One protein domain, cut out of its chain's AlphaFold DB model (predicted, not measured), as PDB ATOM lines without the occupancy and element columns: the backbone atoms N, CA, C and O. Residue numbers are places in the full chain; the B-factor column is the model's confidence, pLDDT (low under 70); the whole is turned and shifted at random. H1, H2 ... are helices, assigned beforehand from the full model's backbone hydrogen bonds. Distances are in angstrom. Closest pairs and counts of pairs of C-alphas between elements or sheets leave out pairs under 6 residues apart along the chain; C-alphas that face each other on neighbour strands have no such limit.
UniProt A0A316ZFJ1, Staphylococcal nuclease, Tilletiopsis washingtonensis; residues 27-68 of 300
ATOM      1  N   GLN A  27     -40.342   2.923  -1.103       69.12
ATOM      2  CA  GLN A  27     -41.220   2.653  -2.246       69.12
ATOM      3  C   GLN A  27     -40.597   3.018  -3.607       69.12
ATOM      4  O   GLN A  27     -41.039   2.523  -4.641       69.12
ATOM      5  N   LEU A  28     -39.575   3.883  -3.622       65.88
ATOM      6  CA  LEU A  28     -38.790   4.198  -4.816       65.88
ATOM      7  C   LEU A  28     -37.644   3.212  -5.037       65.88
ATOM      8  O   LEU A  28     -37.244   3.050  -6.182       65.88
ATOM      9  N   HIS A  29     -37.153   2.540  -3.991       68.69
ATOM     10  CA  HIS A  29     -36.146   1.486  -4.141       68.69
ATOM     11  C   HIS A  29     -36.653   0.379  -5.058       68.69
ATOM     12  O   HIS A  29     -36.026   0.122  -6.073       68.69
ATOM     13  N   ALA A  30     -37.852  -0.149  -4.792       72.25
ATOM     14  CA  ALA A  30     -38.463  -1.172  -5.640       72.25
ATOM     15  C   ALA A  30     -38.603  -0.717  -7.105       72.25
ATOM     16  O   ALA A  30     -38.295  -1.471  -8.016       72.25
ATOM     17  N   LYS A  31     -38.982   0.548  -7.348       76.25
ATOM     18  CA  LYS A  31     -39.086   1.096  -8.713       76.25
ATOM     19  C   LYS A  31     -37.734   1.294  -9.396       76.25
ATOM     20  O   LYS A  31     -37.651   1.158 -10.612       76.25
ATOM     21  N   VAL A  32     -36.702   1.673  -8.645       73.94
ATOM     22  CA  VAL A  32     -35.341   1.816  -9.172       73.94
ATOM     23  C   VAL A  32     -34.739   0.444  -9.441       73.94
ATOM     24  O   VAL A  32     -34.130   0.272 -10.488       73.94
ATOM     25  N   ASP A  33     -34.958  -0.530  -8.565       75.62
ATOM     26  CA  ASP A  33     -34.511  -1.908  -8.750       75.62
ATOM     27  C   ASP A  33     -35.216  -2.551  -9.951       75.62
ATOM     28  O   ASP A  33     -34.544  -3.137 -10.795       75.62
ATOM     29  N   ASP A  34     -36.526  -2.335 -10.117       77.44
ATOM     30  CA  ASP A  34     -37.277  -2.760 -11.303       77.44
ATOM     31  C   ASP A  34     -36.776  -2.060 -12.577       77.44
ATOM     32  O   ASP A  34     -36.606  -2.701 -13.611       77.44
ATOM     33  N   ALA A  35     -36.490  -0.753 -12.526       75.50
ATOM     34  CA  ALA A  35     -35.949  -0.016 -13.671       75.50
ATOM     35  C   ALA A  35     -34.519  -0.460 -14.026       75.50
ATOM     36  O   ALA A  35     -34.170  -0.566 -15.202       75.50
ATOM     37  N   MET A  36     -33.692  -0.751 -13.020       74.06
ATOM     38  CA  MET A  36     -32.346  -1.294 -13.190       74.06
ATOM     39  C   MET A  36     -32.393  -2.728 -13.708       74.06
ATOM     40  O   MET A  36     -31.572  -3.067 -14.552       74.06
ATOM     41  N   ALA A  37     -33.363  -3.540 -13.279       72.44
ATOM     42  CA  ALA A  37     -33.616  -4.877 -13.803       72.44
ATOM     43  C   ALA A  37     -34.101  -4.824 -15.258       72.44
ATOM     44  O   ALA A  37     -33.587  -5.557 -16.089       72.44
ATOM     45  N   GLN A  38     -34.991  -3.891 -15.608       74.69
ATOM     46  CA  GLN A  38     -35.438  -3.676 -16.990       74.69
ATOM     47  C   GLN A  38     -34.303  -3.185 -17.901       74.69
ATOM     48  O   GLN A  38     -34.152  -3.671 -19.019       74.69
ATOM     49  N   LEU A  39     -33.447  -2.273 -17.430       68.12
ATOM     50  CA  LEU A  39     -32.217  -1.879 -18.135       68.12
ATOM     51  C   LEU A  39     -31.230  -3.056 -18.237       68.12
ATOM     52  O   LEU A  39     -30.607  -3.283 -19.278       68.12
ATOM     53  N   HIS A  40     -31.141  -3.849 -17.170       68.44
ATOM     54  CA  HIS A  40     -30.466  -5.137 -17.122       68.44
ATOM     55  C   HIS A  40     -31.279  -6.266 -17.780       68.44
ATOM     56  O   HIS A  40     -30.867  -7.404 -17.714       68.44
ATOM     57  N   ASP A  41     -32.309  -6.015 -18.578       70.44
ATOM     58  CA  ASP A  41     -32.839  -7.010 -19.526       70.44
ATOM     59  C   ASP A  41     -32.826  -6.459 -20.958       70.44
ATOM     60  O   ASP A  41     -32.627  -7.209 -21.907       70.44
ATOM     61  N   ALA A  42     -32.860  -5.132 -21.118       73.19
ATOM     62  CA  ALA A  42     -32.782  -4.435 -22.402       73.19
ATOM     63  C   ALA A  42     -31.401  -4.500 -23.088       73.19
ATOM     64  O   ALA A  42     -31.310  -4.386 -24.311       73.19
ATOM     65  N   VAL A  43     -30.314  -4.662 -22.326       71.69
ATOM     66  CA  VAL A  43     -28.967  -4.865 -22.898       71.69
ATOM     67  C   VAL A  43     -28.809  -6.327 -23.357       71.69
ATOM     68  O   VAL A  43     -29.036  -7.234 -22.559       71.69
ATOM     69  N   PRO A  44     -28.376  -6.596 -24.603       81.00
ATOM     70  CA  PRO A  44     -28.163  -7.963 -25.071       81.00
ATOM     71  C   PRO A  44     -27.193  -8.716 -24.156       81.00
ATOM     72  O   PRO A  44     -26.151  -8.173 -23.776       81.00
ATOM     73  N   THR A  45     -27.502  -9.973 -23.835       74.62
ATOM     74  CA  THR A  45     -26.654 -10.842 -22.997       74.62
ATOM     75  C   THR A  45     -25.215 -10.904 -23.511       74.62
ATOM     76  O   THR A  45     -24.286 -10.765 -22.726       74.62
ATOM     77  N   SER A  46     -25.022 -10.914 -24.833       77.81
ATOM     78  CA  SER A  46     -23.703 -10.864 -25.480       77.81
ATOM     79  C   SER A  46     -22.853  -9.645 -25.099       77.81
ATOM     80  O   SER A  46     -21.634  -9.752 -24.979       77.81
ATOM     81  N   VAL A  47     -23.474  -8.481 -24.882       77.12
ATOM     82  CA  VAL A  47     -22.774  -7.252 -24.480       77.12
ATOM     83  C   VAL A  47     -22.407  -7.303 -22.997       77.12
ATOM     84  O   VAL A  47     -21.342  -6.823 -22.609       77.12
ATOM     85  N   ARG A  48     -23.250  -7.921 -22.162       76.25
ATOM     86  CA  ARG A  48     -22.964  -8.108 -20.732       76.25
ATOM     87  C   ARG A  48     -21.880  -9.135 -20.494       76.25
ATOM     88  O   ARG A  48     -20.980  -8.869 -19.708       76.25
ATOM     89  N   ASP A  49     -21.932 -10.248 -21.208       81.75
ATOM     90  CA  ASP A  49     -20.922 -11.294 -21.120       81.75
ATOM     91  C   ASP A  49     -19.573 -10.758 -21.615       81.75
ATOM     92  O   ASP A  49     -18.558 -10.947 -20.951       81.75
ATOM     93  N   ALA A  50     -19.556  -9.942 -22.678       80.19
ATOM     94  CA  ALA A  50     -18.350  -9.236 -23.119       80.19
ATOM     95  C   ALA A  50     -17.819  -8.226 -22.075       80.19
ATOM     96  O   ALA A  50     -16.605  -8.118 -21.865       80.19
ATOM     97  N   ALA A  51     -18.696  -7.490 -21.386       79.69
ATOM     98  CA  ALA A  51     -18.312  -6.575 -20.307       79.69
ATOM     99  C   ALA A  51     -17.795  -7.327 -19.057       79.69
ATOM    100  O   ALA A  51     -16.814  -6.929 -18.421       79.69
ATOM    101  N   ALA A  52     -18.413  -8.459 -18.721       81.12
ATOM    102  CA  ALA A  52     -17.994  -9.321 -17.625       81.12
ATOM    103  C   ALA A  52     -16.645  -9.988 -17.939       81.12
ATOM    104  O   ALA A  52     -15.733  -9.934 -17.118       81.12
ATOM    105  N   GLU A  53     -16.453 -10.518 -19.146       82.75
ATOM    106  CA  GLU A  53     -15.176 -11.089 -19.580       82.75
ATOM    107  C   GLU A  53     -14.047 -10.056 -19.605       82.75
ATOM    108  O   GLU A  53     -12.925 -10.356 -19.198       82.75
ATOM    109  N   THR A  54     -14.311  -8.830 -20.064       81.50
ATOM    110  CA  THR A  54     -13.293  -7.765 -20.080       81.50
ATOM    111  C   THR A  54     -12.891  -7.346 -18.669       81.50
ATOM    112  O   THR A  54     -11.695  -7.208 -18.402       81.50
ATOM    113  N   SER A  55     -13.846  -7.225 -17.741       80.31
ATOM    114  CA  SER A  55     -13.547  -6.940 -16.331       80.31
ATOM    115  C   SER A  55     -12.794  -8.091 -15.648       80.31
ATOM    116  O   SER A  55     -11.778  -7.852 -14.993       80.31
ATOM    117  N   GLN A  56     -13.191  -9.346 -15.887       84.19
ATOM    118  CA  GLN A  56     -12.489 -10.528 -15.382       84.19
ATOM    119  C   GLN A  56     -11.073 -10.654 -15.963       84.19
ATOM    120  O   GLN A  56     -10.134 -10.957 -15.226       84.19
ATOM    121  N   ARG A  57     -10.875 -10.375 -17.258       81.81
ATOM    122  CA  ARG A  57      -9.542 -10.340 -17.890       81.81
ATOM    123  C   ARG A  57      -8.672  -9.239 -17.306       81.81
ATOM    124  O   ARG A  57      -7.495  -9.485 -17.062       81.81
ATOM    125  N   ALA A  58      -9.228  -8.056 -17.050       78.62
ATOM    126  CA  ALA A  58      -8.504  -6.971 -16.398       78.62
ATOM    127  C   ALA A  58      -8.091  -7.349 -14.966       78.62
ATOM    128  O   ALA A  58      -6.946  -7.125 -14.575       78.62
ATOM    129  N   GLU A  59      -8.975  -7.996 -14.204       81.69
ATOM    130  CA  GLU A  59      -8.671  -8.460 -12.849       81.69
ATOM    131  C   GLU A  59      -7.612  -9.574 -12.849       81.69
ATOM    132  O   GLU A  59      -6.659  -9.540 -12.069       81.69
ATOM    133  N   GLN A  60      -7.723 -10.544 -13.761       82.62
ATOM    134  CA  GLN A  60      -6.728 -11.604 -13.936       82.62
ATOM    135  C   GLN A  60      -5.382 -11.052 -14.416       82.62
ATOM    136  O   GLN A  60      -4.337 -11.490 -13.932       82.62
ATOM    137  N   ALA A  61      -5.380 -10.070 -15.319       79.94
ATOM    138  CA  ALA A  61      -4.177  -9.367 -15.748       79.94
ATOM    139  C   ALA A  61      -3.545  -8.586 -14.589       79.94
ATOM    140  O   ALA A  61      -2.334  -8.659 -14.410       79.94
ATOM    141  N   GLY A  62      -4.346  -7.926 -13.746       78.81
ATOM    142  CA  GLY A  62      -3.881  -7.274 -12.522       78.81
ATOM    143  C   GLY A  62      -3.266  -8.263 -11.528       78.81
ATOM    144  O   GLY A  62      -2.177  -8.020 -11.014       78.81
ATOM    145  N   LYS A  63      -3.903  -9.423 -11.317       82.38
ATOM    146  CA  LYS A  63      -3.374 -10.507 -10.469       82.38
ATOM    147  C   LYS A  63      -2.065 -11.072 -11.017       82.38
ATOM    148  O   LYS A  63      -1.127 -11.256 -10.253       82.38
ATOM    149  N   ARG A  64      -1.961 -11.298 -12.331       79.00
ATOM    150  CA  ARG A  64      -0.721 -11.755 -12.991       79.00
ATOM    151  C   ARG A  64       0.376 -10.699 -12.945       79.00
ATOM    152  O   ARG A  64       1.529 -11.036 -12.695       79.00
ATOM    153  N   PHE A  65       0.011  -9.433 -13.135       79.00
ATOM    154  CA  PHE A  65       0.922  -8.312 -12.979       79.00
ATOM    155  C   PHE A  65       1.469  -8.316 -11.558       79.00
ATOM    156  O   PHE A  65       2.673  -8.454 -11.421       79.00
ATOM    157  N   LEU A  66       0.627  -8.307 -10.522       78.88
ATOM    158  CA  LEU A  66       1.035  -8.365  -9.110       78.88
ATOM    159  C   LEU A  66       1.719  -9.678  -8.695       78.88
ATOM    160  O   LEU A  66       2.428  -9.688  -7.701       78.88
ATOM    161  N   ALA A  67       1.533 -10.780  -9.421       82.06
ATOM    162  CA  ALA A  67       2.248 -12.032  -9.170       82.06
ATOM    163  C   ALA A  67       3.664 -12.034  -9.767       82.06
ATOM    164  O   ALA A  67       4.491 -12.863  -9.387       82.06
ATOM    165  N   SER A  68       3.968 -11.121 -10.699       91.88
ATOM    166  CA  SER A  68       5.310 -11.039 -11.273       91.88
ATOM    167  C   SER A  68       6.314 -10.457 -10.256       91.88
ATOM    168  O   SER A  68       6.039  -9.444  -9.601       91.88
TER     169      SER A  68
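What this domain is: This is residues 27 to 68 of the 300 residues of the protein "Staphylococcal nuclease" of Tilletiopsis washingtonensis (UniProt A0A316ZFJ1). Two helices make an open, flat L: the long arm H2 and the shorter arm H1 meet at a corner near residues 43 and 44, with nothing filling the space between them. The printed part has 42 residues with two named helices, H1 then H2, and no named strand; its class is all helix. It is extended, with a radius of gyration of the C-alphas of 15.7 A, and spans 49 by 24 by 5 A.

How they stand to each other: Look first at H2, residues 45 to 67, then at H1, residues 27 to 42; the two are apart, with no C-alpha of the one within 8 A of the other. Residues 27 to 39, 41 to 47 and 49 to 68 stand free. In H2 every O i to N i+4 pair is within hydrogen-bond range; in H1, 11 of 12 are.

Where its parts are: Find C-alpha 45 at (-26.654, -10.842, -22.997); from there H2 runs 32.1 A to C-alpha 67 at (2.248, -12.032, -9.170). H1 begins at C-alpha 27, at (-41.220, 2.653, -2.246), and runs 23.0 A to C-alpha 42.

The domain as a whole: The C-alphas farthest apart, of Gln 27 and Ser 68, are 49.3 A apart. The printed part has no cut, and the link from H1 to H2 is tight. In the B-factor column, residues 27 to 29 and 39 to 40 are under 70; the mean pLDDT of the printed part is 77.2.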